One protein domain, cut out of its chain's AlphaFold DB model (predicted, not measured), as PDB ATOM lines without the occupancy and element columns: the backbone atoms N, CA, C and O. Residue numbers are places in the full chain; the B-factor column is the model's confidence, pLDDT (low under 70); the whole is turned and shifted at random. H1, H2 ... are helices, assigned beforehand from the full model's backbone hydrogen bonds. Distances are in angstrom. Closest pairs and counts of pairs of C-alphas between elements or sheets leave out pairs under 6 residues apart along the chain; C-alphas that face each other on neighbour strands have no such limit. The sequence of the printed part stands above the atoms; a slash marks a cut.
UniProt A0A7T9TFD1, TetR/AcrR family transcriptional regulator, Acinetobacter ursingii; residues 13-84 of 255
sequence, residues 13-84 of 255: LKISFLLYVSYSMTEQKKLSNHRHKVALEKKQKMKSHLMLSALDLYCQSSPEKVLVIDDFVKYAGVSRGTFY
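This is residues 13 to 84 of the 255 residues of the protein "TetR/AcrR family transcriptional regulator" of Acinetobacter ursingii (UniProt A0A7T9TFD1). One very long, single helix, H1, makes the length of the model, and near its last residues the backbone folds back to set a small head of two short helices, H2 and H3, at one side of it. The larger part of H1, residues 13 to 45, sticks out free of this head. The printed part has 72 residues, with three named helices in the order H1, H2, H3 and no named strand; the class is all helix. The whole is extended, with a radius of gyration of the C-alphas of 22.3 A, and a rod in outline, spanning 76 by 19 by 13 A.

H1 runs from Leu 13, its C-alpha at (14.032, -35.627, -49.370), to Gln 60, its C-alpha at (58.411, -3.683, -5.508), 70.1 A from first to last C-alpha. H2 holds residues 69 to 76 and measures 10.6 A. H3 holds residues 80 to 84, measures 6.3 A and ends with C-alpha 84 at (36.956, -2.127, -14.534).

H1 touches H2 with residues 49 to 57 alone; the closest C-alphas are those of Ser 53 and Ala 76, 5.4 A apart. Their lines are only just about perpendicular, at 73 degrees. H2 touches H3, the closest C-alphas being those of Val 73 and Arg 80 at 6.3 A. H1 and H3 are close but not clearly touching: their closest C-alphas, of Leu 50 and Phe 83, are 7.7 A apart. In H1, H2 and H3 every O i to N i+4 pair is within hydrogen-bond range.

The two C-alphas farthest apart, of Leu 13 and Glu 64, are 76.5 A apart. The printed part has no cut. The link from H1 to H2 is short, with 8 residues, and the link from H2 to H3 is tight, with 3. Residues 59 to 65 also stand free. The mean pLDDT of the printed part is 87.0; residues 13 to 14, 22, 24 to 25 and 28 to 31 are under 70.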
ATOM      1  N   LEU A  13      13.709 -37.063 -49.378       68.56
ATOM      2  CA  LEU A  13      14.032 -35.627 -49.370       68.56
ATOM      3  C   LEU A  13      13.741 -34.967 -48.014       68.56
ATOM      4  O   LEU A  13      14.569 -34.208 -47.513       68.56
ATOM      5  N   LYS A  14      12.602 -35.292 -47.386       66.75
ATOM      6  CA  LYS A  14      12.272 -34.801 -46.037       66.75
ATOM      7  C   LYS A  14      13.252 -35.308 -44.974       66.75
ATOM      8  O   LYS A  14      13.651 -34.530 -44.114       66.75
ATOM      9  N   ILE A  15      13.669 -36.574 -45.042       72.81
ATOM     10  CA  ILE A  15      14.649 -37.153 -44.108       72.81
ATOM     11  C   ILE A  15      16.029 -36.510 -44.300       72.81
ATOM     12  O   ILE A  15      16.638 -36.089 -43.319       72.81
ATOM     13  N   SER A  16      16.504 -36.356 -45.539       75.38
ATOM     14  CA  SER A  16      17.776 -35.680 -45.826       75.38
ATOM     15  C   SER A  16      17.773 -34.215 -45.376       75.38
ATOM     16  O   SER A  16      18.765 -33.754 -44.816       75.38
ATOM     17  N   PHE A  17      16.657 -33.496 -45.546       75.56
ATOM     18  CA  PHE A  17      16.514 -32.121 -45.058       75.56
ATOM     19  C   PHE A  17      16.544 -32.044 -43.525       75.56
ATOM     20  O   PHE A  17      17.267 -31.222 -42.967       75.56
ATOM     21  N   LEU A  18      15.828 -32.935 -42.829       76.69
ATOM     22  CA  LEU A  18      15.847 -33.002 -41.364       76.69
ATOM     23  C   LEU A  18      17.244 -33.341 -40.819       76.69
ATOM     24  O   LEU A  18      17.689 -32.706 -39.866       76.69
ATOM     25  N   LEU A  19      17.965 -34.277 -41.447       73.44
ATOM     26  CA  LEU A  19      19.343 -34.619 -41.075       73.44
ATOM     27  C   LEU A  19      20.304 -33.444 -41.295       73.44
ATOM     28  O   LEU A  19      21.128 -33.164 -40.426       73.44
ATOM     29  N   TYR A  20      20.172 -32.720 -42.411       77.69
ATOM     30  CA  TYR A  20      20.980 -31.532 -42.691       77.69
ATOM     31  C   TYR A  20      20.717 -30.400 -41.690       77.69
ATOM     32  O   TYR A  20      21.657 -29.773 -41.200       77.69
ATOM     33  N   VAL A  21      19.450 -30.165 -41.337       73.25
ATOM     34  CA  VAL A  21      19.060 -29.169 -40.331       73.25
ATOM     35  C   VAL A  21      19.589 -29.560 -38.945       73.25
ATOM     36  O   VAL A  21      20.188 -28.726 -38.267       73.25
ATOM     37  N   SER A  22      19.468 -30.830 -38.541       69.00
ATOM     38  CA  SER A  22      20.028 -31.328 -37.274       69.00
ATOM     39  C   SER A  22      21.556 -31.234 -37.225       69.00
ATOM     40  O   SER A  22      22.113 -30.811 -36.208       69.00
ATOM     41  N   TYR A  23      22.247 -31.582 -38.313       74.75
ATOM     42  CA  TYR A  23      23.700 -31.443 -38.431       74.75
ATOM     43  C   TYR A  23      24.133 -29.973 -38.346       74.75
ATOM     44  O   TYR A  23      24.993 -29.626 -37.538       74.75
ATOM     45  N   SER A  24      23.469 -29.085 -39.092       65.75
ATOM     46  CA  SER A  24      23.761 -27.645 -39.100       65.75
ATOM     47  C   SER A  24      23.522 -26.994 -37.733       65.75
ATOM     48  O   SER A  24      24.352 -26.210 -37.276       65.75
ATOM     49  N   MET A  25      22.444 -27.364 -37.030       69.12
ATOM     50  CA  MET A  25      22.194 -26.913 -35.654       69.12
ATOM     51  C   MET A  25      23.257 -27.427 -34.672       69.12
ATOM     52  O   MET A  25      23.665 -26.703 -33.762       69.12
ATOM     53  N   THR A  26      23.743 -28.657 -34.859       71.19
ATOM     54  CA  THR A  26      24.796 -29.245 -34.016       71.19
ATOM     55  C   THR A  26      26.138 -28.535 -34.222       71.19
ATOM     56  O   THR A  26      26.812 -28.209 -33.245       71.19
ATOM     57  N   GLU A  27      26.501 -28.217 -35.465       70.62
ATOM     58  CA  GLU A  27      27.726 -27.474 -35.787       70.62
ATOM     59  C   GLU A  27      27.661 -26.012 -35.321       70.62
ATOM     60  O   GLU A  27      28.614 -25.516 -34.719       70.62
ATOM     61  N   GLN A  28      26.516 -25.335 -35.468       62.41
ATOM     62  CA  GLN A  28      26.323 -23.993 -34.903       62.41
ATOM     63  C   GLN A  28      26.419 -23.989 -33.370       62.41
ATOM     64  O   GLN A  28      27.054 -23.102 -32.795       62.41
ATOM     65  N   LYS A  29      25.854 -25.000 -32.696       66.81
ATOM     66  CA  LYS A  29      25.958 -25.155 -31.238       66.81
ATOM     67  C   LYS A  29      27.400 -25.416 -30.794       66.81
ATOM     68  O   LYS A  29      27.846 -24.818 -29.816       66.81
ATOM     69  N   LYS A  30      28.160 -26.242 -31.522       66.69
ATOM     70  CA  LYS A  30      29.595 -26.466 -31.263       66.69
ATOM     71  C   LYS A  30      30.422 -25.196 -31.467       66.69
ATOM     72  O   LYS A  30      31.228 -24.864 -30.602       66.69
ATOM     73  N   LEU A  31      30.203 -24.463 -32.560       69.69
ATOM     74  CA  LEU A  31      30.890 -23.200 -32.850       69.69
ATOM     75  C   LEU A  31      30.571 -22.121 -31.807       69.69
ATOM     76  O   LEU A  31      31.475 -21.410 -31.369       69.69
ATOM     77  N   SER A  32      29.313 -22.025 -31.371       76.38
ATOM     78  CA  SER A  32      28.895 -21.133 -30.285       76.38
ATOM     79  C   SER A  32      29.590 -21.497 -28.969       76.38
ATOM     80  O   SER A  32      30.268 -20.655 -28.379       76.38
ATOM     81  N   ASN A  33      29.546 -22.773 -28.565       78.88
ATOM     82  CA  ASN A  33      30.236 -23.259 -27.366       78.88
ATOM     83  C   ASN A  33      31.752 -23.011 -27.426       78.88
ATOM     84  O   ASN A  33      32.353 -22.624 -26.425       78.88
ATOM     85  N   HIS A  34      32.371 -23.185 -28.596       78.69
ATOM     86  CA  HIS A  34      33.793 -22.918 -28.791       78.69
ATOM     87  C   HIS A  34      34.122 -21.423 -28.663       78.69
ATOM     88  O   HIS A  34      35.046 -21.064 -27.935       78.69
ATOM     89  N   ARG A  35      33.338 -20.532 -29.287       77.38
ATOM     90  CA  ARG A  35      33.504 -19.071 -29.153       77.38
ATOM     91  C   ARG A  35      33.329 -18.607 -27.707       77.38
ATOM     92  O   ARG A  35      34.131 -17.804 -27.233       77.38
ATOM     93  N   HIS A  36      32.334 -19.142 -26.997       82.75
ATOM     94  CA  HIS A  36      32.130 -18.875 -25.571       82.75
ATOM     95  C   HIS A  36      33.317 -19.344 -24.721       82.75
ATOM     96  O   HIS A  36      33.787 -18.590 -23.870       82.75
ATOM     97  N   LYS A  37      33.846 -20.546 -24.981       84.44
ATOM     98  CA  LYS A  37      35.022 -21.080 -24.281       84.44
ATOM     99  C   LYS A  37      36.261 -20.207 -24.501       84.44
ATOM    100  O   LYS A  37      36.885 -19.795 -23.531       84.44
ATOM    101  N   VAL A  38      36.563 -19.844 -25.750       87.50
ATOM    102  CA  VAL A  38      37.701 -18.967 -26.083       87.50
ATOM    103  C   VAL A  38      37.553 -17.587 -25.434       87.50
ATOM    104  O   VAL A  38      38.532 -17.017 -24.952       87.50
ATOM    105  N   ALA A  39      36.339 -17.028 -25.392       86.38
ATOM    106  CA  ALA A  39      36.087 -15.759 -24.713       86.38
ATOM    107  C   ALA A  39      36.314 -15.860 -23.194       86.38
ATOM    108  O   ALA A  39      36.936 -14.968 -22.614       86.38
ATOM    109  N   LEU A  40      35.866 -16.950 -22.561       88.19
ATOM    110  CA  LEU A  40      36.081 -17.203 -21.136       88.19
ATOM    111  C   LEU A  40      37.568 -17.393 -20.807       88.19
ATOM    112  O   LEU A  40      38.057 -16.800 -19.852       88.19
ATOM    113  N   GLU A  41      38.300 -18.148 -21.625       91.38
ATOM    114  CA  GLU A  41      39.747 -18.344 -21.478       91.38
ATOM    115  C   GLU A  41      40.513 -17.025 -21.613       91.38
ATOM    116  O   GLU A  41      41.375 -16.719 -20.788       91.38
ATOM    117  N   LYS A  42      40.170 -16.194 -22.608       91.19
ATOM    118  CA  LYS A  42      40.756 -14.852 -22.757       91.19
ATOM    119  C   LYS A  42      40.463 -13.971 -21.546       91.19
ATOM    120  O   LYS A  42      41.366 -13.283 -21.071       91.19
ATOM    121  N   LYS A  43      39.225 -14.010 -21.040       91.75
ATOM    122  CA  LYS A  43      38.813 -13.278 -19.838       91.75
ATOM    123  C   LYS A  43      39.636 -13.728 -18.626       91.75
ATOM    124  O   LYS A  43      40.222 -12.891 -17.947       91.75
ATOM    125  N   GLN A  44      39.753 -15.035 -18.398       93.31
ATOM    126  CA  GLN A  44      40.528 -15.582 -17.285       93.31
ATOM    127  C   GLN A  44      42.012 -15.224 -17.397       93.31
ATOM    128  O   GLN A  44      42.601 -14.759 -16.427       93.31
ATOM    129  N   LYS A  45      42.602 -15.354 -18.591       95.06
ATOM    130  CA  LYS A  45      44.005 -15.004 -18.837       95.06
ATOM    131  C   LYS A  45      44.289 -13.529 -18.544       95.06
ATOM    132  O   LYS A  45      45.298 -13.223 -17.921       95.06
ATOM    133  N   MET A  46      43.403 -12.623 -18.964       97.12
ATOM    134  CA  MET A  46      43.542 -11.193 -18.670       97.12
ATOM    135  C   MET A  46      43.384 -10.899 -17.173       97.12
ATOM    136  O   MET A  46      44.153 -10.114 -16.624       97.12
ATOM    137  N   LYS A  47      42.436 -11.556 -16.495       96.81
ATOM    138  CA  LYS A  47      42.281 -11.426 -15.041       96.81
ATOM    139  C   LYS A  47      43.549 -11.876 -14.307       96.81
ATOM    140  O   LYS A  47      44.072 -11.127 -13.490       96.81
ATOM    141  N   SER A  48      44.085 -13.047 -14.654       96.56
ATOM    142  CA  SER A  48      45.344 -13.554 -14.101       96.56
ATOM    143  C   SER A  48      46.522 -12.623 -14.393       96.56
ATOM    144  O   SER A  48      47.318 -12.370 -13.498       96.56
ATOM    145  N   HIS A  49      46.612 -12.063 -15.605       97.44
ATOM    146  CA  HIS A  49      47.633 -11.068 -15.957       97.44
ATOM    147  C   HIS A  49      47.574  -9.833 -15.049       97.44
ATOM    148  O   HIS A  49      48.599  -9.430 -14.503       97.44
ATOM    149  N   LEU A  50      46.378  -9.269 -14.840       98.06
ATOM    150  CA  LEU A  50      46.168  -8.142 -13.927       98.06
ATOM    151  C   LEU A  50      46.598  -8.480 -12.494       98.06
ATOM    152  O   LEU A  50      47.293  -7.688 -11.868       98.06
ATOM    153  N   MET A  51      46.218  -9.657 -11.993       97.94
ATOM    154  CA  MET A  51      46.546 -10.100 -10.635       97.94
ATOM    155  C   MET A  51      48.046 -10.319 -10.426       97.94
ATOM    156  O   MET A  51      48.598  -9.846  -9.436       97.94
ATOM    157  N   LEU A  52      48.715 -11.005 -11.357       97.69
ATOM    158  CA  LEU A  52      50.154 -11.268 -11.277       97.69
ATOM    159  C   LEU A  52      50.961  -9.971 -11.393       97.69
ATOM    160  O   LEU A  52      51.850  -9.733 -10.582       97.69
ATOM    161  N   SER A  53      50.598  -9.099 -12.339       97.81
ATOM    162  CA  SER A  53      51.232  -7.783 -12.497       97.81
ATOM    163  C   SER A  53      51.051  -6.920 -11.246       97.81
ATOM    164  O   SER A  53      51.966  -6.218 -10.827       97.81
ATOM    165  N   ALA A  54      49.871  -6.975 -10.626       96.81
ATOM    166  CA  ALA A  54      49.592  -6.222  -9.414       96.81
ATOM    167  C   ALA A  54      50.355  -6.743  -8.195       96.81
ATOM    168  O   ALA A  54      50.865  -5.926  -7.431       96.81
ATOM    169  N   LEU A  55      50.476  -8.066  -8.026       96.69
ATOM    170  CA  LEU A  55      51.311  -8.634  -6.967       96.69
ATOM    171  C   LEU A  55      52.778  -8.237  -7.156       96.69
ATOM    172  O   LEU A  55      53.432  -7.847  -6.195       96.69
ATOM    173  N   ASP A  56      53.282  -8.303  -8.384       96.75
ATOM    174  CA  ASP A  56      54.661  -7.937  -8.698       96.75
ATOM    175  C   ASP A  56      54.952  -6.459  -8.386       96.75
ATOM    176  O   ASP A  56      55.927  -6.145  -7.702       96.75
ATOM    177  N   LEU A  57      54.049  -5.549  -8.772       95.81
ATOM    178  CA  LEU A  57      54.136  -4.138  -8.390       95.81
ATOM    179  C   LEU A  57      54.061  -3.937  -6.870       95.81
ATOM    180  O   LEU A  57      54.787  -3.108  -6.320       95.81
ATOM    181  N   TYR A  58      53.181  -4.677  -6.190       93.38
ATOM    182  CA  TYR A  58      53.039  -4.617  -4.737       93.38
ATOM    183  C   TYR A  58      54.339  -5.035  -4.036       93.38
ATOM    184  O   TYR A  58      54.767  -4.357  -3.108       93.38
ATOM    185  N   CYS A  59      55.014  -6.082  -4.523       93.06
ATOM    186  CA  CYS A  59      56.301  -6.538  -3.986       93.06
ATOM    187  C   CYS A  59      57.422  -5.499  -4.139       93.06
ATOM    188  O   CYS A  59      58.294  -5.415  -3.282       93.06
ATOM    189  N   GLN A  60      57.400  -4.712  -5.220       91.75
ATOM    190  CA  GLN A  60      58.411  -3.683  -5.508       91.75
ATOM    191  C   GLN A  60      58.147  -2.349  -4.799       91.75
ATOM    192  O   GLN A  60      59.007  -1.468  -4.786       91.75
ATOM    193  N   SER A  61      56.941  -2.160  -4.271       90.19
ATOM    194  CA  SER A  61      56.528  -0.897  -3.671       90.19
ATOM    195  C   SER A  61      56.940  -0.824  -2.203       90.19
ATOM    196  O   SER A  61      56.888  -1.817  -1.481       90.19
ATOM    197  N   SER A  62      57.307   0.377  -1.747       86.50
ATOM    198  CA  SER A  62      57.525   0.628  -0.318       86.50
ATOM    199  C   SER A  62      56.245   0.311   0.467       86.50
ATOM    200  O   SER A  62      55.171   0.690  -0.013       86.50
ATOM    201  N   PRO A  63      56.321  -0.313   1.657       79.81
ATOM    202  CA  PRO A  63      55.143  -0.617   2.474       79.81
ATOM    203  C   PRO A  63      54.251   0.599   2.777       79.81
ATOM    204  O   PRO A  63      53.042   0.454   2.933       79.81
ATOM    205  N   GLU A  64      54.824   1.803   2.820       83.50
ATOM    206  CA  GLU A  64      54.125   3.063   3.098       83.50
ATOM    207  C   GLU A  64      53.429   3.652   1.857       83.50
ATOM    208  O   GLU A  64      52.620   4.577   1.973       83.50
ATOM    209  N   LYS A  65      53.735   3.154   0.650       89.25
ATOM    210  CA  LYS A  65      53.157   3.674  -0.593       89.25
ATOM    211  C   LYS A  65      51.728   3.157  -0.768       89.25
ATOM    212  O   LYS A  65      51.498   1.974  -1.004       89.25
ATOM    213  N   VAL A  66      50.767   4.078  -0.799       89.88
ATOM    214  CA  VAL A  66      49.389   3.774  -1.209       89.88
ATOM    215  C   VAL A  66      49.326   3.624  -2.732       89.88
ATOM    216  O   VAL A  66      49.501   4.597  -3.463       89.88
ATOM    217  N   LEU A  67      49.068   2.407  -3.214       93.56
ATOM    218  CA  LEU A  67      48.906   2.117  -4.642       93.56
ATOM    219  C   LEU A  67      47.487   2.438  -5.126       93.56
ATOM    220  O   LEU A  67      46.494   1.961  -4.567       93.56
ATOM    221  N   VAL A  68      47.393   3.206  -6.212       95.81
ATOM    222  CA  VAL A  68      46.124   3.563  -6.861       95.81
ATOM    223  C   VAL A  68      45.926   2.792  -8.168       95.81
ATOM    224  O   VAL A  68      46.845   2.172  -8.694       95.81
ATOM    225  N   ILE A  69      44.709   2.834  -8.728       97.12
ATOM    226  CA  ILE A  69      44.371   2.127  -9.982       97.12
ATOM    227  C   ILE A  69      45.359   2.474 -11.107       97.12
ATOM    228  O   ILE A  69      45.754   1.582 -11.853       97.12
ATOM    229  N   ASP A  70      45.779   3.740 -11.205       97.44
ATOM    230  CA  ASP A  70      46.706   4.196 -12.249       97.44
ATOM    231  C   ASP A  70      48.089   3.545 -12.157       97.44
ATOM    232  O   ASP A  70      48.674   3.244 -13.198       97.44
ATOM    233  N   ASP A  71      48.583   3.251 -10.947       97.75
ATOM    234  CA  ASP A  71      49.831   2.505 -10.774       97.75
ATOM    235  C   ASP A  71      49.701   1.104 -11.398       97.75
ATOM    236  O   ASP A  71      50.544   0.690 -12.197       97.75
ATOM    237  N   PHE A  72      48.607   0.395 -11.096       97.31
ATOM    238  CA  PHE A  72      48.380  -0.975 -11.560       97.31
ATOM    239  C   PHE A  72      48.153  -1.070 -13.067       97.31
ATOM    240  O   PHE A  72      48.735  -1.937 -13.716       97.31
ATOM    241  N   VAL A  73      47.321  -0.200 -13.650       97.75
ATOM    242  CA  VAL A  73      47.036  -0.271 -15.093       97.75
ATOM    243  C   VAL A  73      48.244   0.141 -15.926       97.75
ATOM    244  O   VAL A  73      48.495  -0.470 -16.966       97.75
ATOM    245  N   LYS A  74      49.039   1.108 -15.440       98.00
ATOM    246  CA  LYS A  74      50.313   1.483 -16.057       98.00
ATOM    247  C   LYS A  74      51.297   0.320 -16.016       98.00
ATOM    248  O   LYS A  74      51.882   0.004 -17.047       98.00
ATOM    249  N   TYR A  75      51.451  -0.325 -14.859       98.06
ATOM    250  CA  TYR A  75      52.365  -1.455 -14.699       98.06
ATOM    251  C   TYR A  75      51.948  -2.667 -15.542       98.06
ATOM    252  O   TYR A  75      52.765  -3.249 -16.247       98.06
ATOM    253  N   ALA A  76      50.656  -3.004 -15.543       97.31
ATOM    254  CA  ALA A  76      50.113  -4.127 -16.304       97.31
ATOM    255  C   ALA A  76      49.993  -3.854 -17.818       97.31
ATOM    256  O   ALA A  76      49.654  -4.772 -18.568       97.31
ATOM    257  N   GLY A  77      50.221  -2.618 -18.277       97.75
ATOM    258  CA  GLY A  77      50.109  -2.240 -19.687       97.75
ATOM    259  C   GLY A  77      48.678  -2.300 -20.234       97.75
ATOM    260  O   GLY A  77      48.473  -2.681 -21.386       97.75
ATOM    261  N   VAL A  78      47.676  -1.957 -19.418       97.50
ATOM    262  CA  VAL A  78      46.253  -1.986 -19.802       97.50
ATOM    263  C   VAL A  78      45.569  -0.637 -19.574       97.50
ATOM    264  O   VAL A  78      46.108   0.259 -18.933       97.50
ATOM    265  N   SER A  79      44.347  -0.470 -20.089       97.69
ATOM    266  CA  SER A  79      43.532   0.724 -19.820       97.69
ATOM    267  C   SER A  79      42.725   0.598 -18.520       97.69
ATOM    268  O   SER A  79      42.383  -0.508 -18.096       97.69
ATOM    269  N   ARG A  80      42.297   1.732 -17.941       97.69
ATOM    270  CA  ARG A  80      41.326   1.746 -16.824       97.69
ATOM    271  C   ARG A  80      40.029   1.016 -17.174       97.69
ATOM    272  O   ARG A  80      39.515   0.260 -16.361       97.69
ATOM    273  N   GLY A  81      39.531   1.189 -18.402       97.56
ATOM    274  CA  GLY A  81      38.353   0.458 -18.882       97.56
ATOM    275  C   GLY A  81      38.559  -1.059 -18.864       97.56
ATOM    276  O   GLY A  81      37.651  -1.796 -18.502       97.56
ATOM    277  N   THR A  82      39.773  -1.532 -19.172       96.19
ATOM    278  CA  THR A  82      40.116  -2.956 -19.058       96.19
ATOM    279  C   THR A  82      40.105  -3.410 -17.605       96.19
ATOM    280  O   THR A  82      39.527  -4.451 -17.328       96.19
ATOM    281  N   PHE A  83      40.674  -2.632 -16.679       97.69
ATOM    282  CA  PHE A  83      40.652  -2.936 -15.244       97.69
ATOM    283  C   PHE A  83      39.222  -3.089 -14.709       97.69
ATOM    284  O   PHE A  83      38.900  -4.114 -14.109       97.69
ATOM    285  N   TYR A  84      38.345  -2.124 -15.007       97.06
ATOM    286  CA  TYR A  84      36.956  -2.127 -14.534       97.06
ATOM    287  C   TYR A  84      36.099  -3.273 -15.091       97.06
ATOM    288  O   TYR A  84      35.052  -3.577 -14.526       97.06
TER     289      TYR A  84